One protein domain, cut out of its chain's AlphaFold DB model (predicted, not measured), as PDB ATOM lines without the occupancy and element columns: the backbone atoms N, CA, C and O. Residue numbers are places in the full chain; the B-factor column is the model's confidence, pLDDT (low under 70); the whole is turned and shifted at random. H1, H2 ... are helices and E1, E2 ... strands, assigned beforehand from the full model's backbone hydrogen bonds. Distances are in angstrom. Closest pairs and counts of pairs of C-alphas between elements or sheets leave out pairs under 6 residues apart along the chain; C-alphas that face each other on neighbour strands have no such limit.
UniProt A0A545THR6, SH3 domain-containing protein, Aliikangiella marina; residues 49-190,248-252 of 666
ATOM      1  N   GLY A  49     365.032 293.706 290.624       96.38
ATOM      2  CA  GLY A  49     365.150 292.336 290.142       96.38
ATOM      3  C   GLY A  49     364.432 292.163 288.813       96.38
ATOM      4  O   GLY A  49     363.338 292.696 288.628       96.38
ATOM      5  N   CYS A  50     365.024 291.398 287.908       96.88
ATOM      6  CA  CYS A  50     364.453 291.052 286.605       96.88
ATOM      7  C   CYS A  50     364.412 289.536 286.457       96.88
ATOM      8  O   CYS A  50     365.183 288.861 287.128       96.88
ATOM      9  N   ASN A  51     363.550 288.990 285.597       97.44
ATOM     10  CA  ASN A  51     363.488 287.538 285.385       97.44
ATOM     11  C   ASN A  51     364.879 286.944 285.124       97.44
ATOM     12  O   ASN A  51     365.539 287.330 284.158       97.44
ATOM     13  N   ALA A  52     365.294 285.985 285.953       95.94
ATOM     14  CA  ALA A  52     366.554 285.276 285.742       95.94
ATOM     15  C   ALA A  52     366.524 284.456 284.436       95.94
ATOM     16  O   ALA A  52     367.535 284.369 283.738       95.94
ATOM     17  N   SER A  53     365.330 284.002 284.033       94.94
ATOM     18  CA  SER A  53     365.059 283.321 282.759       94.94
ATOM     19  C   SER A  53     365.431 284.089 281.486       94.94
ATOM     20  O   SER A  53     365.508 283.496 280.414       94.94
ATOM     21  N   ALA A  54     365.714 285.392 281.576       92.88
ATOM     22  CA  ALA A  54     366.282 286.157 280.464       92.88
ATOM     23  C   ALA A  54     367.753 285.815 280.156       92.88
ATOM     24  O   ALA A  54     368.245 286.167 279.079       92.88
ATOM     25  N   PHE A  55     368.452 285.182 281.103       90.06
ATOM     26  CA  PHE A  55     369.890 284.923 281.044       90.06
ATOM     27  C   PHE A  55     370.240 283.436 281.168       90.06
ATOM     28  O   PHE A  55     371.195 282.994 280.535       90.06
ATOM     29  N   GLY A  56     369.451 282.659 281.912       90.00
ATOM     30  CA  GLY A  56     369.655 281.219 282.086       90.00
ATOM     31  C   GLY A  56     368.402 280.494 282.552       90.00
ATOM     32  O   GLY A  56     367.363 281.116 282.700       90.00
ATOM     33  N   SER A  57     368.437 279.176 282.755       91.00
ATOM     34  CA  SER A  57     367.215 278.430 283.089       91.00
ATOM     35  C   SER A  57     366.868 278.494 284.581       91.00
ATOM     36  O   SER A  57     367.730 278.328 285.444       91.00
ATOM     37  N   ASP A  58     365.577 278.641 284.895       92.19
ATOM     38  CA  ASP A  58     365.085 278.564 286.279       92.19
ATOM     39  C   ASP A  58     365.378 277.184 286.901       92.19
ATOM     40  O   ASP A  58     365.672 277.088 288.089       92.19
ATOM     41  N   GLN A  59     365.391 276.119 286.086       88.12
ATOM     42  CA  GLN A  59     365.747 274.769 286.534       88.12
ATOM     43  C   GLN A  59     367.182 274.696 287.070       88.12
ATOM     44  O   GLN A  59     367.439 274.036 288.077       88.12
ATOM     45  N   HIS A  60     368.129 275.370 286.411       87.94
ATOM     46  CA  HIS A  60     369.508 275.418 286.883       87.94
ATOM     47  C   HIS A  60     369.598 276.116 288.247       87.94
ATOM     48  O   HIS A  60     370.312 275.642 289.130       87.94
ATOM     49  N   LEU A  61     368.811 277.178 288.463       92.12
ATOM     50  CA  LEU A  61     368.722 277.844 289.764       92.12
ATOM     51  C   LEU A  61     368.182 276.915 290.846       92.12
ATOM     52  O   LEU A  61     368.770 276.810 291.920       92.12
ATOM     53  N   THR A  62     367.085 276.211 290.572       90.50
ATOM     54  CA  THR A  62     366.489 275.306 291.558       90.50
ATOM     55  C   THR A  62     367.368 274.094 291.848       90.50
ATOM     56  O   THR A  62     367.357 273.594 292.964       90.50
ATOM     57  N   ASN A  63     368.162 273.631 290.885       84.81
ATOM     58  CA  ASN A  63     369.036 272.477 291.106       84.81
ATOM     59  C   ASN A  63     370.275 272.825 291.933       84.81
ATOM     60  O   ASN A  63     370.731 271.992 292.708       84.81
ATOM     61  N   ASN A  64     370.813 274.037 291.771       87.31
ATOM     62  CA  ASN A  64     372.143 274.374 292.283       87.31
ATOM     63  C   ASN A  64     372.126 275.429 293.395       87.31
ATOM     64  O   ASN A  64     373.020 275.439 294.234       87.31
ATOM     65  N   TYR A  65     371.116 276.306 293.428       95.12
ATOM     66  CA  TYR A  65     371.174 277.567 294.172       95.12
ATOM     67  C   TYR A  65     370.080 277.779 295.218       95.12
ATOM     68  O   TYR A  65     370.089 278.823 295.864       95.12
ATOM     69  N   ILE A  66     369.188 276.809 295.463       94.44
ATOM     70  CA  ILE A  66     368.103 276.934 296.465       94.44
ATOM     71  C   ILE A  66     368.568 277.548 297.800       94.44
ATOM     72  O   ILE A  66     367.924 278.495 298.257       94.44
ATOM     73  N   PRO A  67     369.679 277.103 298.427       95.25
ATOM     74  CA  PRO A  67     370.123 277.680 299.698       95.25
ATOM     75  C   PRO A  67     370.415 279.189 299.649       95.25
ATOM     76  O   PRO A  67     370.271 279.865 300.664       95.25
ATOM     77  N   VAL A  68     370.777 279.736 298.489       97.25
ATOM     78  CA  VAL A  68     371.175 281.142 298.292       97.25
ATOM     79  C   VAL A  68     370.216 281.905 297.369       97.25
ATOM     80  O   VAL A  68     370.589 282.904 296.758       97.25
ATOM     81  N   ILE A  69     368.957 281.466 297.277       98.19
ATOM     82  CA  ILE A  69     367.855 282.258 296.712       98.19
ATOM     83  C   ILE A  69     367.095 282.909 297.869       98.19
ATOM     84  O   ILE A  69     366.717 282.223 298.817       98.19
ATOM     85  N   PHE A  70     366.876 284.227 297.811       98.50
ATOM     86  CA  PHE A  70     366.084 284.940 298.821       98.50
ATOM     87  C   PHE A  70     364.577 284.763 298.572       98.50
ATOM     88  O   PHE A  70     364.064 285.160 297.525       98.50
ATOM     89  N   GLU A  71     363.838 284.228 299.535       98.19
ATOM     90  CA  GLU A  71     362.409 283.919 299.423       98.19
ATOM     91  C   GLU A  71     361.536 285.076 299.944       98.19
ATOM     92  O   GLU A  71     361.214 285.158 301.129       98.19
ATOM     93  N   GLN A  72     361.099 285.988 299.063       97.12
ATOM     94  CA  GLN A  72     360.357 287.191 299.488       97.12
ATOM     95  C   GLN A  72     358.952 286.910 300.043       97.12
ATOM     96  O   GLN A  72     358.334 287.811 300.608       97.12
ATOM     97  N   SER A  73     358.427 285.694 299.876       96.50
ATOM     98  CA  SER A  73     357.164 285.279 300.494       96.50
ATOM     99  C   SER A  73     357.301 284.955 301.985       96.50
ATOM    100  O   SER A  73     356.288 284.793 302.661       96.50
ATOM    101  N   GLN A  74     358.528 284.824 302.498       97.25
ATOM    102  CA  GLN A  74     358.805 284.502 303.898       97.25
ATOM    103  C   GLN A  74     358.902 285.763 304.765       97.25
ATOM    104  O   GLN A  74     359.043 286.885 304.272       97.25
ATOM    105  N   ASN A  75     358.863 285.590 306.093       97.62
ATOM    106  CA  ASN A  75     359.134 286.695 307.010       97.62
ATOM    107  C   ASN A  75     360.553 287.238 306.776       97.62
ATOM    108  O   ASN A  75     361.538 286.511 306.890       97.62
ATOM    109  N   TYR A  76     360.650 288.538 306.495       96.00
ATOM    110  CA  TYR A  76     361.901 289.169 306.087       96.00
ATOM    111  C   TYR A  76     363.049 288.987 307.092       96.00
ATOM    112  O   TYR A  76     364.183 288.769 306.683       96.00
ATOM    113  N   SER A  77     362.784 289.071 308.401       97.19
ATOM    114  CA  SER A  77     363.848 288.998 309.410       97.19
ATOM    115  C   SER A  77     364.454 287.596 309.489       97.19
ATOM    116  O   SER A  77     365.678 287.451 309.451       97.19
ATOM    117  N   SER A  78     363.607 286.563 309.548       97.69
ATOM    118  CA  SER A  78     364.067 285.170 309.565       97.69
ATOM    119  C   SER A  78     364.727 284.783 308.246       97.69
ATOM    120  O   SER A  78     365.782 284.152 308.250       97.69
ATOM    121  N   GLU A  79     364.139 285.206 307.126       98.31
ATOM    122  CA  GLU A  79     364.655 284.901 305.797       98.31
ATOM    123  C   GLU A  79     366.004 285.569 305.545       98.31
ATOM    124  O   GLU A  79     366.929 284.922 305.063       98.31
ATOM    125  N   ARG A  80     366.168 286.831 305.959       98.12
ATOM    126  CA  ARG A  80     367.458 287.518 305.892       98.12
ATOM    127  C   ARG A  80     368.531 286.756 306.653       98.12
ATOM    128  O   ARG A  80     369.609 286.572 306.110       98.12
ATOM    129  N   ASN A  81     368.266 286.302 307.875       98.25
ATOM    130  CA  ASN A  81     369.276 285.583 308.657       98.25
ATOM    131  C   ASN A  81     369.653 284.244 308.004       98.25
ATOM    132  O   ASN A  81     370.834 283.921 307.901       98.25
ATOM    133  N   ARG A  82     368.661 283.494 307.501       97.94
ATOM    134  CA  ARG A  82     368.892 282.255 306.745       97.94
ATOM    135  C   ARG A  82     369.740 282.524 305.501       97.94
ATOM    136  O   ARG A  82     370.801 281.934 305.340       97.94
ATOM    137  N   TYR A  83     369.291 283.440 304.649       98.50
ATOM    138  CA  TYR A  83     369.966 283.804 303.408       98.50
ATOM    139  C   TYR A  83     371.396 284.299 303.652       98.50
ATOM    140  O   TYR A  83     372.323 283.892 302.955       98.50
ATOM    141  N   MET A  84     371.592 285.152 304.662       98.44
ATOM    142  CA  MET A  84     372.901 285.700 305.014       98.44
ATOM    143  C   MET A  84     373.864 284.623 305.501       98.44
ATOM    144  O   MET A  84     375.029 284.660 305.120       98.44
ATOM    145  N   GLN A  85     373.393 283.655 306.291       98.19
ATOM    146  CA  GLN A  85     374.208 282.516 306.707       98.19
ATOM    147  C   GLN A  85     374.723 281.717 305.500       98.19
ATOM    148  O   GLN A  85     375.921 281.459 305.407       98.19
ATOM    149  N   GLU A  86     373.835 281.349 304.575       97.69
ATOM    150  CA  GLU A  86     374.205 280.536 303.408       97.69
ATOM    151  C   GLU A  86     375.102 281.317 302.436       97.69
ATOM    152  O   GLU A  86     376.128 280.817 301.971       97.69
ATOM    153  N   THR A  87     374.769 282.587 302.187       98.31
ATOM    154  CA  THR A  87     375.532 283.461 301.285       98.31
ATOM    155  C   THR A  87     376.918 283.784 301.849       98.31
ATOM    156  O   THR A  87     377.888 283.825 301.095       98.31
ATOM    157  N   TYR A  88     377.048 283.955 303.172       98.62
ATOM    158  CA  TYR A  88     378.338 284.148 303.841       98.62
ATOM    159  C   TYR A  88     379.283 282.969 303.604       98.62
ATOM    160  O   TYR A  88     380.427 283.165 303.182       98.62
ATOM    161  N   SER A  89     378.802 281.749 303.863       97.44
ATOM    162  CA  SER A  89     379.585 280.526 303.684       97.44
ATOM    163  C   SER A  89     379.993 280.340 302.220       97.44
ATOM    164  O   SER A  89     381.168 280.107 301.942       97.44
ATOM    165  N   MET A  90     379.066 280.562 301.283       98.00
ATOM    166  CA  MET A  90     379.338 280.488 299.845       98.00
ATOM    167  C   MET A  90     380.383 281.519 299.382       98.00
ATOM    168  O   MET A  90     381.322 281.147 298.682       98.00
ATOM    169  N   ILE A  91     380.272 282.801 299.768       98.62
ATOM    170  CA  ILE A  91     381.245 283.836 299.358       98.62
ATOM    171  C   ILE A  91     382.645 283.499 299.879       98.62
ATOM    172  O   ILE A  91     383.624 283.639 299.143       98.62
ATOM    173  N   LYS A  92     382.764 283.035 301.131       98.00
ATOM    174  CA  LYS A  92     384.060 282.624 301.693       98.00
ATOM    175  C   LYS A  92     384.673 281.466 300.922       98.00
ATOM    176  O   LYS A  92     385.870 281.492 300.640       98.00
ATOM    177  N   GLU A  93     383.875 280.460 300.593       95.38
ATOM    178  CA  GLU A  93     384.347 279.289 299.860       95.38
ATOM    179  C   GLU A  93     384.740 279.649 298.419       95.38
ATOM    180  O   GLU A  93     385.823 279.275 297.979       95.38
ATOM    181  N   ALA A  94     383.963 280.497 297.736       96.62
ATOM    182  CA  ALA A  94     384.310 281.036 296.417       96.62
ATOM    183  C   ALA A  94     385.599 281.868 296.438       96.62
ATOM    184  O   ALA A  94     386.466 281.680 295.586       96.62
ATOM    185  N   ALA A  95     385.780 282.731 297.442       98.12
ATOM    186  CA  ALA A  95     387.016 283.493 297.613       98.12
ATOM    187  C   ALA A  95     388.228 282.589 297.889       98.12
ATOM    188  O   ALA A  95     389.314 282.850 297.373       98.12
ATOM    189  N   THR A  96     388.032 281.518 298.664       95.12
ATOM    190  CA  THR A  96     389.061 280.510 298.974       95.12
ATOM    191  C   THR A  96     389.487 279.761 297.724       95.12
ATOM    192  O   THR A  96     390.669 279.780 297.377       95.12
ATOM    193  N   TYR A  97     388.513 279.178 297.020       90.56
ATOM    194  CA  TYR A  97     388.718 278.507 295.744       90.56
ATOM    195  C   TYR A  97     389.478 279.419 294.778       90.56
ATOM    196  O   TYR A  97     390.514 279.037 294.230       90.56
ATOM    197  N   TYR A  98     389.012 280.662 294.637       93.50
ATOM    198  CA  TYR A  98     389.596 281.626 293.722       93.50
ATOM    199  C   TYR A  98     391.068 281.921 294.052       93.50
ATOM    200  O   TYR A  98     391.939 281.720 293.201       93.50
ATOM    201  N   ILE A  99     391.393 282.347 295.279       92.19
ATOM    202  CA  ILE A  99     392.772 282.742 295.601       92.19
ATOM    203  C   ILE A  99     393.739 281.554 295.598       92.19
ATOM    204  O   ILE A  99     394.859 281.698 295.114       92.19
ATOM    205  N   GLN A 100     393.311 280.371 296.044       87.00
ATOM    206  CA  GLN A 100     394.133 279.156 295.998       87.00
ATOM    207  C   GLN A 100     394.307 278.620 294.566       87.00
ATOM    208  O   GLN A 100     395.294 277.946 294.268       87.00
ATOM    209  N   SER A 101     393.391 278.939 293.642       78.00
ATOM    210  CA  SER A 101     393.579 278.667 292.208       78.00
ATOM    211  C   SER A 101     394.683 279.523 291.587       78.00
ATOM    212  O   SER A 101     395.482 279.011 290.804       78.00
ATOM    213  N   ARG A 102     394.785 280.798 291.986       83.25
ATOM    214  CA  ARG A 102     395.781 281.747 291.464       83.25
ATOM    215  C   ARG A 102     397.123 281.693 292.198       83.25
ATOM    216  O   ARG A 102     398.160 281.947 291.591       83.25
ATOM    217  N   LYS A 103     397.110 281.376 293.494       87.44
ATOM    218  CA  LYS A 103     398.280 281.337 294.379       87.44
ATOM    219  C   LYS A 103     398.178 280.130 295.329       87.44
ATOM    220  O   LYS A 103     397.725 280.291 296.460       87.44
ATOM    221  N   PRO A 104     398.624 278.929 294.907       82.25
ATOM    222  CA  PRO A 104     398.498 277.703 295.709       82.25
ATOM    223  C   PRO A 104     399.153 277.787 297.095       82.25
ATOM    224  O   PRO A 104     398.619 277.261 298.063       82.25
ATOM    225  N   ASN A 105     400.261 278.526 297.207       84.62
ATOM    226  CA  ASN A 105     400.998 278.738 298.459       84.62
ATOM    227  C   ASN A 105     400.596 280.049 299.165       84.62
ATOM    228  O   ASN A 105     401.442 280.737 299.739       84.62
ATOM    229  N   VAL A 106     399.334 280.476 299.042       88.50
ATOM    230  CA  VAL A 106     398.824 281.664 299.745       88.50
ATOM    231  C   VAL A 106     398.937 281.464 301.260       88.50
ATOM    232  O   VAL A 106     398.597 280.402 301.778       88.50
ATOM    233  N   SER A 107     399.431 282.473 301.984       94.00
ATOM    234  CA  SER A 107     399.503 282.391 303.446       94.00
ATOM    235  C   SER A 107     398.104 282.442 304.057       94.00
ATOM    236  O   SER A 107     397.203 283.085 303.520       94.00
ATOM    237  N   GLU A 108     397.924 281.840 305.231       92.81
ATOM    238  CA  GLU A 108     396.641 281.872 305.947       92.81
ATOM    239  C   GLU A 108     396.163 283.311 306.226       92.81
ATOM    240  O   GLU A 108     394.982 283.634 306.084       92.81
ATOM    241  N   SER A 109     397.101 284.214 306.534       97.19
ATOM    242  CA  SER A 109     396.821 285.636 306.747       97.19
ATOM    243  C   SER A 109     396.316 286.352 305.490       97.19
ATOM    244  O   SER A 109     395.428 287.198 305.591       97.19
ATOM    245  N   GLU A 110     396.848 286.020 304.312       97.94
ATOM    246  CA  GLU A 110     396.398 286.585 303.040       97.94
ATOM    247  C   GLU A 110     395.057 285.983 302.614       97.94
ATOM    248  O   GLU A 110     394.173 286.721 302.186       97.94
ATOM    249  N   LEU A 111     394.872 284.670 302.792       96.69
ATOM    250  CA  LEU A 111     393.607 283.986 302.520       96.69
ATOM    251  C   LEU A 111     392.460 284.597 303.338       96.69
ATOM    252  O   LEU A 111     391.435 284.977 302.775       96.69
ATOM    253  N   SER A 112     392.651 284.750 304.650       97.69
ATOM    254  CA  SER A 112     391.659 285.359 305.546       97.69
ATOM    255  C   SER A 112     391.351 286.810 305.157       97.69
ATOM    256  O   SER A 112     390.188 287.217 305.085       97.69
ATOM    257  N   ALA A 113     392.381 287.588 304.814       98.56
ATOM    258  CA  ALA A 113     392.211 288.960 304.352       98.56
ATOM    259  C   ALA A 113     391.454 289.057 303.017       98.56
ATOM    260  O   ALA A 113     390.609 289.937 302.855       98.56
ATOM    261  N   PHE A 114     391.724 288.150 302.077       98.62
ATOM    262  CA  PHE A 114     391.050 288.111 300.783       98.62
ATOM    263  C   PHE A 114     389.584 287.678 300.915       98.62
ATOM    264  O   PHE A 114     388.707 288.304 300.322       98.62
ATOM    265  N   GLN A 115     389.288 286.681 301.758       98.69
ATOM    266  CA  GLN A 115     387.910 286.305 302.106       98.69
ATOM    267  C   GLN A 115     387.141 287.489 302.703       98.69
ATOM    268  O   GLN A 115     386.005 287.764 302.311       98.69
ATOM    269  N   HIS A 116     387.760 288.216 303.638       98.69
ATOM    270  CA  HIS A 116     387.163 289.413 304.227       98.69
ATOM    271  C   HIS A 116     386.892 290.467 303.152       98.69
ATOM    272  O   HIS A 116     385.780 290.989 303.064       98.69
ATOM    273  N   ALA A 117     387.879 290.760 302.307       98.75
ATOM    274  CA  ALA A 117     387.730 291.712 301.218       98.75
ATOM    275  C   ALA A 117     386.577 291.340 300.273       98.75
ATOM    276  O   ALA A 117     385.752 292.200 299.975       98.75
ATOM    277  N   ALA A 118     386.452 290.068 299.883       98.75
ATOM    278  CA  ALA A 118     385.361 289.581 299.040       98.75
ATOM    279  C   ALA A 118     383.975 289.844 299.659       98.75
ATOM    280  O   ALA A 118     383.084 290.372 298.989       98.75
ATOM    281  N   LEU A 119     383.807 289.564 300.958       98.81
ATOM    282  CA  LEU A 119     382.572 289.861 301.699       98.81
ATOM    283  C   LEU A 119     382.257 291.365 301.707       98.81
ATOM    284  O   LEU A 119     381.099 291.763 301.527       98.81
ATOM    285  N   ALA A 120     383.285 292.200 301.881       98.69
ATOM    286  CA  ALA A 120     383.154 293.652 301.871       98.69
ATOM    287  C   ALA A 120     382.789 294.195 300.482       98.69
ATOM    288  O   ALA A 120     381.897 295.037 300.399       98.69
ATOM    289  N   VAL A 121     383.398 293.690 299.401       98.56
ATOM    290  CA  VAL A 121     383.039 294.065 298.020       98.56
ATOM    291  C   VAL A 121     381.595 293.663 297.733       98.56
ATOM    292  O   VAL A 121     380.797 294.494 297.307       98.56
ATOM    293  N   ALA A 122     381.205 292.431 298.065       98.31
ATOM    294  CA  ALA A 122     379.833 291.976 297.868       98.31
ATOM    295  C   ALA A 122     378.820 292.853 298.631       98.31
ATOM    296  O   ALA A 122     377.740 293.157 298.114       98.31
ATOM    297  N   HIS A 123     379.142 293.285 299.858       98.25
ATOM    298  CA  HIS A 123     378.279 294.195 300.619       98.25
ATOM    299  C   HIS A 123     378.286 295.599 300.006       98.25
ATOM    300  O   HIS A 123     377.253 296.272 299.970       98.25
ATOM    301  N   GLN A 124     379.441 296.053 299.525       97.44
ATOM    302  CA  GLN A 124     379.586 297.372 298.945       97.44
ATOM    303  C   GLN A 124     378.731 297.544 297.695       97.44
ATOM    304  O   GLN A 124     377.945 298.487 297.649       97.44
ATOM    305  N   GLU A 125     378.828 296.592 296.777       96.44
ATOM    306  CA  GLU A 125     378.198 296.671 295.462       96.44
ATOM    307  C   GLU A 125     376.736 296.195 295.488       96.44
ATOM    308  O   GLU A 125     375.867 296.768 294.852       96.44
ATOM    309  N   SER A 126     376.394 295.161 296.258       96.69
ATOM    310  CA  SER A 126     375.112 294.460 296.025       96.69
ATOM    311  C   SER A 126     374.293 294.160 297.274       96.69
ATOM    312  O   SER A 126     373.223 293.564 297.168       96.69
ATOM    313  N   PHE A 127     374.777 294.521 298.473       97.38
ATOM    314  CA  PHE A 127     374.188 294.051 299.738       97.38
ATOM    315  C   PHE A 127     373.924 292.538 299.689       97.38
ATOM    316  O   PHE A 127     372.846 292.054 300.020       97.38
ATOM    317  N   TRP A 128     374.902 291.798 299.174       97.56
ATOM    318  CA  TRP A 128     374.839 290.350 298.982       97.56
ATOM    319  C   TRP A 128     373.611 289.855 298.207       97.56
ATOM    320  O   TRP A 128     373.147 288.748 298.446       97.56
ATOM    321  N   SER A 129     373.045 290.657 297.308       97.69
ATOM    322  CA  SER A 129     371.850 290.288 296.545       97.69
ATOM    323  C   SER A 129     372.252 289.701 295.198       97.69
ATOM    324  O   SER A 129     372.967 290.350 294.441       97.69
ATOM    325  N   HIS A 130     371.765 288.500 294.881       97.81
ATOM    326  CA  HIS A 130     371.928 287.916 293.549       97.81
ATOM    327  C   HIS A 130     370.602 287.368 293.020       97.81
ATOM    328  O   HIS A 130     370.034 287.969 292.113       97.81
ATOM    329  N   TYR A 131     370.062 286.298 293.616       98.12
ATOM    330  CA  TYR A 131     368.745 285.768 293.255       98.12
ATOM    331  C   TYR A 131     367.709 285.988 294.349       98.12
ATOM    332  O   TYR A 131     367.995 285.873 295.541       98.12
ATOM    333  N   ARG A 132     366.465 286.208 293.930       97.81
ATOM    334  CA  ARG A 132     365.302 286.182 294.818       97.81
ATOM    335  C   ARG A 132     364.087 285.598 294.123       97.81
ATOM    336  O   ARG A 132     363.891 285.827 292.932       97.81
ATOM    337  N   LYS A 133     363.234 284.907 294.867       98.12
ATOM    338  CA  LYS A 133     361.892 284.553 294.416       98.12
ATOM    339  C   LYS A 133     360.942 285.675 294.809       98.12
ATOM    340  O   LYS A 133     360.752 285.948 295.996       98.12
ATOM    341  N   ALA A 134     360.417 286.380 293.812       97.44
ATOM    342  CA  ALA A 134     359.609 287.570 294.038       97.44
ATOM    343  C   ALA A 134     358.215 287.218 294.560       97.44
ATOM    344  O   ALA A 134     357.542 286.355 294.003       97.44
ATOM    345  N   SER A 135     357.745 287.914 295.595       96.31
ATOM    346  CA  SER A 135     356.393 287.700 296.131       96.31
ATOM    347  C   SER A 135     355.303 288.288 295.232       96.31
ATOM    348  O   SER A 135     354.163 287.839 295.286       96.31
ATOM    349  N   GLN A 136     355.648 289.264 294.384       95.94
ATOM    350  CA  GLN A 136     354.706 289.947 293.494       95.94
ATOM    351  C   GLN A 136     354.208 289.051 292.352       95.94
ATOM    352  O   GLN A 136     353.059 289.180 291.943       95.94
ATOM    353  N   ASP A 137     355.066 288.178 291.815       96.00
ATOM    354  CA  ASP A 137     354.734 287.332 290.660       96.00
ATOM    355  C   ASP A 137     355.216 285.876 290.772       96.00
ATOM    356  O   ASP A 137     355.035 285.096 289.837       96.00
ATOM    357  N   GLY A 138     355.831 285.497 291.895       96.06
ATOM    358  CA  GLY A 138     356.326 284.144 292.160       96.06
ATOM    359  C   GLY A 138     357.556 283.734 291.345       96.06
ATOM    360  O   GLY A 138     357.991 282.587 291.462       96.06
ATOM    361  N   ARG A 139     358.117 284.627 290.515       97.81
ATOM    362  CA  ARG A 139     359.202 284.296 289.580       97.81
ATOM    363  C   ARG A 139     360.576 284.463 290.215       97.81
ATOM    364  O   ARG A 139     360.782 285.322 291.076       97.81
ATOM    365  N   TYR A 140     361.542 283.697 289.715       98.19
ATOM    366  CA  TYR A 140     362.949 283.891 290.039       98.19
ATOM    367  C   TYR A 140     363.477 285.158 289.370       98.19
ATOM    368  O   TYR A 140     363.347 285.371 288.160       98.19
ATOM    369  N   LYS A 141     364.065 286.024 290.188       97.81
ATOM    370  CA  LYS A 141     364.642 287.295 289.781       97.81
ATOM    371  C   LYS A 141     366.132 287.296 290.047       97.81
ATOM    372  O   LYS A 141     366.558 286.877 291.117       97.81
ATOM    373  N   MET A 142     366.886 287.848 289.112       96.94
ATOM    374  CA  MET A 142     368.279 288.225 289.291       96.94
ATOM    375  C   MET A 142     368.369 289.724 289.587       96.94
ATOM    376  O   MET A 142     367.654 290.524 288.971       96.94
ATOM    377  N   MET A 143     369.232 290.095 290.528       96.38
ATOM    378  CA  MET A 143     369.497 291.476 290.910       96.38
ATOM    379  C   MET A 143     370.014 292.292 289.724       96.38
ATOM    380  O   MET A 143     370.869 291.836 288.959       96.38
ATOM    381  N   ARG A 144     369.481 293.512 289.591       95.69
ATOM    382  CA  ARG A 144     369.971 294.541 288.677       95.69
ATOM    383  C   ARG A 144     370.132 295.877 289.400       95.69
ATOM    384  O   ARG A 144     369.174 296.379 289.992       95.69
ATOM    385  N   GLY A 145     371.327 296.457 289.345       92.88
ATOM    386  CA  GLY A 145     371.630 297.788 289.889       92.88
ATOM    387  C   GLY A 145     372.036 298.786 288.806       92.88
ATOM    388  O   GLY A 145     371.972 298.455 287.629       92.88
ATOM    389  N   ASP A 146     372.381 300.018 289.188       90.75
ATOM    390  CA  ASP A 146     372.834 301.093 288.282       90.75
ATOM    391  C   ASP A 146     371.954 301.287 287.046       90.75
ATOM    392  O   ASP A 146     372.386 301.081 285.919       90.75
ATOM    393  N   PHE A 147     370.678 301.621 287.268       93.25
ATOM    394  CA  PHE A 147     369.675 301.760 286.197       93.25
ATOM    395  C   PHE A 147     369.515 300.495 285.335       93.25
ATOM    396  O   PHE A 147     369.039 300.525 284.206       93.25
ATOM    397  N   GLY A 148     369.862 299.344 285.910       91.88
ATOM    398  CA  GLY A 148     369.774 298.049 285.265       91.88
ATOM    399  C   GLY A 148     371.088 297.549 284.675       91.88
ATOM    400  O   GLY A 148     371.088 296.433 284.182       91.88
ATOM    401  N   HIS A 149     372.193 298.286 284.733       94.75
ATOM    402  CA  HIS A 149     373.460 297.839 284.148       94.75
ATOM    403  C   HIS A 149     374.254 296.863 285.007       94.75
ATOM    404  O   HIS A 149     374.917 295.994 284.458       94.75
ATOM    405  N   GLY A 150     374.188 296.959 286.336       93.56
ATOM    406  CA  GLY A 150     374.930 296.059 287.222       93.56
ATOM    407  C   GLY A 150     374.227 294.712 287.366       93.56
ATOM    408  O   GLY A 150     373.060 294.683 287.753       93.56
ATOM    409  N   HIS A 151     374.916 293.605 287.082       94.81
ATOM    410  CA  HIS A 151     374.387 292.243 287.208       94.81
ATOM    411  C   HIS A 151     374.806 291.609 288.529       94.81
ATOM    412  O   HIS A 151     375.998 291.430 288.787       94.81
ATOM    413  N   GLY A 152     373.808 291.221 289.326       94.25
ATOM    414  CA  GLY A 152     373.993 290.297 290.435       94.25
ATOM    415  C   GLY A 152     374.905 290.782 291.566       94.25
ATOM    416  O   GLY A 152     375.103 291.972 291.827       94.25
ATOM    417  N   LEU A 153     375.453 289.788 292.256       95.75
ATOM    418  CA  LEU A 153     376.418 289.936 293.336       95.75
ATOM    419  C   LEU A 153     377.666 290.657 292.812       95.75
ATOM    420  O   LEU A 153     378.133 290.381 291.718       95.75
ATOM    421  N   MET A 154     378.218 291.586 293.590       95.50
ATOM    422  CA  MET A 154     379.410 292.365 293.196       95.50
ATOM    423  C   MET A 154     379.220 293.282 291.959       95.50
ATOM    424  O   MET A 154     380.152 294.000 291.616       95.50
ATOM    425  N   GLN A 155     378.014 293.333 291.367       93.50
ATOM    426  CA  GLN A 155     377.586 294.225 290.278       93.50
ATOM    427  C   GLN A 155     378.496 294.245 289.038       93.50
ATOM    428  O   GLN A 155     379.153 295.241 288.742       93.50
ATOM    429  N   VAL A 156     378.462 293.180 288.236       94.12
ATOM    430  CA  VAL A 156     379.150 293.174 286.932       94.12
ATOM    431  C   VAL A 156     378.381 294.051 285.937       94.12
ATOM    432  O   VAL A 156     377.279 293.693 285.525       94.12
ATOM    433  N   ASP A 157     378.936 295.206 285.570       94.25
ATOM    434  CA  ASP A 157     378.292 296.180 284.677       94.25
ATOM    435  C   ASP A 157     378.284 295.702 283.213       94.25
ATOM    436  O   ASP A 157     379.338 295.457 282.623       94.25
ATOM    437  N   ASP A 158     377.106 295.574 282.598       92.69
ATOM    438  CA  ASP A 158     376.977 295.077 281.222       92.69
ATOM    439  C   ASP A 158     377.486 296.022 280.130       92.69
ATOM    440  O   ASP A 158     377.648 295.569 278.997       92.69
ATOM    441  N   ARG A 159     377.806 297.277 280.453       93.31
ATOM    442  CA  ARG A 159     378.421 298.221 279.513       93.31
ATOM    443  C   ARG A 159     379.923 298.015 279.439       93.31
ATOM    444  O   ARG A 159     380.488 297.965 278.352       93.31
ATOM    445  N   ALA A 160     380.565 297.842 280.594       90.19
ATOM    446  CA  ALA A 160     382.005 297.605 280.686       90.19
ATOM    447  C   ALA A 160     382.388 296.133 280.443       90.19
ATOM    448  O   ALA A 160     383.487 295.844 279.978       90.19
ATOM    449  N   HIS A 161     381.476 295.199 280.730       91.31
ATOM    450  CA  HIS A 161     381.733 293.756 280.697       91.31
ATOM    451  C   HIS A 161     380.771 293.008 279.763       91.31
ATOM    452  O   HIS A 161     380.434 291.849 280.011       91.31
ATOM    453  N   TYR A 162     380.334 293.646 278.671       92.00
ATOM    454  CA  TYR A 162     379.322 293.110 277.752       92.00
ATOM    455  C   TYR A 162     379.613 291.680 277.269       92.00
ATOM    456  O   TYR A 162     378.743 290.807 277.272       92.00
ATOM    457  N   THR A 163     380.860 291.399 276.890       88.31
ATOM    458  CA  THR A 163     381.273 290.055 276.460       88.31
ATOM    459  C   THR A 163     381.115 289.028 277.582       88.31
ATOM    460  O   THR A 163     380.618 287.928 277.357       88.31
ATOM    461  N   ALA A 164     381.489 289.378 278.813       87.25
ATOM    462  CA  ALA A 164     381.353 288.483 279.956       87.25
ATOM    463  C   ALA A 164     379.875 288.238 280.304       87.25
ATOM    464  O   ALA A 164     379.473 287.096 280.536       87.25
ATOM    465  N   THR A 165     379.044 289.284 280.298       89.56
ATOM    466  CA  THR A 165     377.616 289.168 280.631       89.56
ATOM    467  C   THR A 165     376.842 288.380 279.573       89.56
ATOM    468  O   THR A 165     376.014 287.540 279.928       89.56
ATOM    469  N   THR A 166     377.153 288.553 278.286       87.00
ATOM    470  CA  THR A 166     376.562 287.763 277.188       87.00
ATOM    471  C   THR A 166     377.003 286.297 277.183       87.00
ATOM    472  O   THR A 166     376.219 285.439 276.786       87.00
ATOM    473  N   GLN A 167     378.195 285.989 277.700       85.75
ATOM    474  CA  GLN A 167     378.679 284.621 277.945       85.75
ATOM    475  C   GLN A 167     378.106 283.977 279.218       85.75
ATOM    476  O   GLN A 167     378.494 282.873 279.583       85.75
ATOM    477  N   GLY A 168     377.206 284.663 279.920       83.75
ATOM    478  CA  GLY A 168     376.542 284.134 281.105       83.75
ATOM    479  C   GLY A 168     377.232 284.451 282.436       83.75
ATOM    480  O   GLY A 168     376.655 284.199 283.491       83.75
ATOM    481  N   LYS A 169     378.410 285.094 282.426       86.94
ATOM    482  CA  LYS A 169     379.169 285.419 283.652       86.94
ATOM    483  C   LYS A 169     378.503 286.490 284.520       86.94
ATOM    484  O   LYS A 169     378.907 286.708 285.652       86.94
ATOM    485  N   GLY A 170     377.495 287.188 283.997       86.94
ATOM    486  CA  GLY A 170     376.708 288.155 284.766       86.94
ATOM    487  C   GLY A 170     375.616 287.508 285.621       86.94
ATOM    488  O   GLY A 170     375.293 288.031 286.682       86.94
ATOM    489  N   TRP A 171     375.056 286.377 285.176       91.69
ATOM    490  CA  TRP A 171     373.869 285.801 285.811       91.69
ATOM    491  C   TRP A 171     374.128 284.530 286.588       91.69
ATOM    492  O   TRP A 171     373.342 284.258 287.475       91.69
ATOM    493  N   GLU A 172     375.134 283.732 286.241       93.00
ATOM    494  CA  GLU A 172     375.438 282.469 286.918       93.00
ATOM    495  C   GLU A 172     376.234 282.790 288.193       93.00
ATOM    496  O   GLU A 172     377.303 283.390 288.105       93.00
ATOM    497  N   LEU A 173     375.691 282.487 289.377       96.50
ATOM    498  CA  LEU A 173     376.158 283.072 290.640       96.50
ATOM    499  C   LEU A 173     377.634 282.798 290.957       96.50
ATOM    500  O   LEU A 173     378.355 283.738 291.299       96.50
ATOM    501  N   ILE A 174     378.109 281.553 290.851       96.06
ATOM    502  CA  ILE A 174     379.516 281.255 291.150       96.06
ATOM    503  C   ILE A 174     380.427 281.868 290.088       96.06
ATOM    504  O   ILE A 174     381.401 282.534 290.435       96.06
ATOM    505  N   THR A 175     380.084 281.752 288.808       91.94
ATOM    506  CA  THR A 175     380.842 282.363 287.708       91.94
ATOM    507  C   THR A 175     380.917 283.885 287.847       91.94
ATOM    508  O   THR A 175     381.966 284.479 287.605       91.94
ATOM    509  N   ASN A 176     379.831 284.518 288.285       96.69
ATOM    510  CA  ASN A 176     379.730 285.951 288.538       96.69
ATOM    511  C   ASN A 176     380.650 286.402 289.676       96.69
ATOM    512  O   ASN A 176     381.376 287.390 289.523       96.69
ATOM    513  N   ILE A 177     380.697 285.641 290.774       98.00
ATOM    514  CA  ILE A 177     381.647 285.884 291.866       98.00
ATOM    515  C   ILE A 177     383.080 285.728 291.368       98.00
ATOM    516  O   ILE A 177     383.894 286.618 291.588       98.00
ATOM    517  N   LEU A 178     383.405 284.621 290.696       94.81
ATOM    518  CA  LEU A 178     384.772 284.348 290.243       94.81
ATOM    519  C   LEU A 178     385.258 285.391 289.236       94.81
ATOM    520  O   LEU A 178     386.404 285.820 289.320       94.81
ATOM    521  N   TYR A 179     384.386 285.837 288.328       94.50
ATOM    522  CA  TYR A 179     384.695 286.913 287.392       94.50
ATOM    523  C   TYR A 179     384.994 288.229 288.125       94.50
ATOM    524  O   TYR A 179     386.020 288.858 287.884       94.50
ATOM    525  N   SER A 180     384.153 288.601 289.090       96.69
ATOM    526  CA  SER A 180     384.352 289.806 289.906       96.69
ATOM    527  C   SER A 180     385.618 289.725 290.771       96.69
ATOM    528  O   SER A 180     386.357 290.699 290.921       96.69
ATOM    529  N   LEU A 181     385.909 288.547 291.326       97.62
ATOM    530  CA  LEU A 181     387.138 288.298 292.074       97.62
ATOM    531  C   LEU A 181     388.380 288.335 291.182       97.62
ATOM    532  O   LEU A 181     389.436 288.700 291.687       97.62
ATOM    533  N   ASP A 182     388.282 288.014 289.891       95.12
ATOM    534  CA  ASP A 182     389.394 288.129 288.938       95.12
ATOM    535  C   ASP A 182     389.793 289.584 288.692       95.12
ATOM    536  O   ASP A 182     390.969 289.945 288.839       95.12
ATOM    537  N   GLU A 183     388.803 290.444 288.458       92.75
ATOM    538  CA  GLU A 183     388.998 291.892 288.350       92.75
ATOM    539  C   GLU A 183     389.598 292.460 289.647       92.75
ATOM    540  O   GLU A 183     390.623 293.149 289.642       92.75
ATOM    541  N   TYR A 184     389.022 292.093 290.796       97.88
ATOM    542  CA  TYR A 184     389.510 292.538 292.102       97.88
ATOM    543  C   TYR A 184     390.935 292.041 292.394       97.88
ATOM    544  O   TYR A 184     391.791 292.792 292.872       97.88
ATOM    545  N   TYR A 185     391.217 290.772 292.091       97.44
ATOM    546  CA  TYR A 185     392.505 290.141 292.356       97.44
ATOM    547  C   TYR A 185     393.629 290.743 291.515       97.44
ATOM    548  O   TYR A 185     394.757 290.870 291.998       97.44
ATOM    549  N   THR A 186     393.332 291.173 290.287       93.12
ATOM    550  CA  THR A 186     394.285 291.888 289.427       93.12
ATOM    551  C   THR A 186     394.807 293.161 290.101       93.12
ATOM    552  O   THR A 186     396.012 293.443 290.073       93.12
ATOM    553  N   ALA A 187     393.942 293.891 290.805       95.75
ATOM    554  CA  ALA A 187     394.361 295.036 291.602       95.75
ATOM    555  C   ALA A 187     395.022 294.614 292.933       95.75
ATOM    556  O   ALA A 187     396.070 295.153 293.298       95.75
ATOM    557  N   TRP A 188     394.486 293.596 293.619       97.31
ATOM    558  CA  TRP A 188     395.034 293.035 294.867       97.31
ATOM    559  C   TRP A 188     396.511 292.640 294.757       97.31
ATOM    560  O   TRP A 188     397.337 293.039 295.588       97.31
ATOM    561  N   ARG A 189     396.863 291.886 293.705       95.81
ATOM    562  CA  ARG A 189     398.220 291.354 293.497       95.81
ATOM    563  C   ARG A 189     399.274 292.440 293.315       95.81
ATOM    564  O   ARG A 189     400.432 292.193 293.617       95.81
ATOM    565  N   SER A 190     398.888 293.614 292.814       93.56
ATOM    566  CA  SER A 190     399.809 294.731 292.570       93.56
ATOM    567  C   SER A 190     399.748 295.806 293.657       93.56
ATOM    568  O   SER A 190     400.546 296.744 293.628       93.56
ATOM    569  N   TRP A 248     377.341 292.682 308.202       97.69
ATOM    570  CA  TRP A 248     376.784 291.380 307.831       97.69
ATOM    571  C   TRP A 248     376.887 290.329 308.941       97.69
ATOM    572  O   TRP A 248     376.046 289.439 309.017       97.69
ATOM    573  N   GLU A 249     377.891 290.426 309.813       97.75
ATOM    574  CA  GLU A 249     378.142 289.453 310.877       97.75
ATOM    575  C   GLU A 249     376.997 289.376 311.896       97.75
ATOM    576  O   GLU A 249     376.832 288.345 312.543       97.75
ATOM    577  N   ASN A 250     376.165 290.417 311.989       97.69
ATOM    578  CA  ASN A 250     374.963 290.443 312.828       97.69
ATOM    579  C   ASN A 250     373.867 289.471 312.355       97.69
ATOM    580  O   ASN A 250     372.910 289.224 313.085       97.69
ATOM    581  N   TYR A 251     373.984 288.947 311.133       97.81
ATOM    582  CA  TYR A 251     372.998 288.067 310.504       97.81
ATOM    583  C   TYR A 251     373.547 286.660 310.225       97.81
ATOM    584  O   TYR A 251     372.868 285.863 309.586       97.81
ATOM    585  N   VAL A 252     374.764 286.354 310.689       98.00
ATOM    586  CA  VAL A 252     375.446 285.068 310.475       98.00
ATOM    587  C   VAL A 252     375.656 284.388 311.823       98.00
ATOM    588  O   VAL A 252     376.441 284.857 312.646       98.00
TER     589      VAL A 252
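AT A GLANCE: This is residues 49 to 190 and 248 to 252 of the 666 residues of the protein "SH3 domain-containing protein" of Aliikangiella marina (UniProt A0A545THR6). A small four-stranded sheet lies at one end of the longest axis, and three longer helices, H2, H3 and H5, reach from near it toward the other end, their centres in a triangle and their lines at steep tilts. H2 begins beside edge strand E2 and touches H3, H5 and short H6; H1 grazes the sheet, while H4 touches no helix, its centre 16.3 A from the mean of the C-alphas, and the C-alphas of the long link before it, residues 146 to 161, lie 3 to 19 A from that mean. The printed part has 147 residues with six named helices and four named strands, in the order E1 H1 E2 H2 H3 E3 E4 H4 H5 H6. The mixed sheet runs E1 E4 E3 E2, and the class is mixed, helices and strands. The whole is compact, with a radius of gyration of the C-alphas of 15.1 A and spans of 47 by 36 by 27 A.

IN THESE COORDINATES: The strands are E1, residues 49 to 51, from C-alpha 49 at (365.150, 292.336, 290.142); E4, residues 140 to 145, 16.4 A long; E3, residues 131 to 133; and E2, residues 69 to 71. H2, residues 76 to 102, is 37.6 A long and starts at C-alpha 76 at (361.901, 289.169, 306.087). H3, residues 108 to 126, measures 26.8 A, and H5, residues 173 to 190, 26.4 A, ending at C-alpha 190 at (399.809, 294.731, 292.570). The short helices are H1, residues 58 to 64, H4, residues 162 to 166, and H6, residues 248 to 251.

HOW THE PARTS SIT: E1 and E4 are antiparallel, with N 50 and O 142 3.0 A apart, within hydrogen-bond range. E3 and E4 form an antiparallel hairpin, with N 132 to O 141 at 2.9 A. E3 and E2 are parallel, with N 133 to O 70 at 2.8 A. E2, H2 H3, E3 is a strand-helix-strand unit, two parallel neighbour strands with helices between, and its crossover is right-handed. E1, H1, E2 is a split unit, with E4 and E3 between its strands, also right-handed. H1 only grazes the sheet, with residues 58 to 62; C-alphas 58 and 140 are its closest to E4, 6.9 A. H2 only grazes it too, with residues 76 to 87; C-alphas 83 and 70 are its closest to E2, 6.1 A. Residues 88 to 99 of H2 touch H3, opposite ways at a steep tilt of 49 degrees, closest at C-alphas 92 and 115, 5.3 A. Residues 91 to 98 of H2 touch H5, the same way at a steep tilt of 53 degrees, closest at C-alphas 98 and 178, 6.5 A. Residues 80 to 85 of H2 touch H6, closest at C-alphas 81 and 251, 4.8 A. H4 touches no helix. Every O i to N i+4 pair is within hydrogen-bond range in H1, H2, H3 and H4, and 12 of 14 in H5; H6 is too short for such a pair.

THE WHOLE: C-alphas 105 and 136 are the two farthest apart, 47.9 A. Residues 191 to 247 are not printed, and C-alphas 190 and 248 are 27.8 A apart across the cut. The link from E4 to H4, residues 146 to 161, is long. Mean pLDDT of the printed part is 94.7, and no printed residue is under 70.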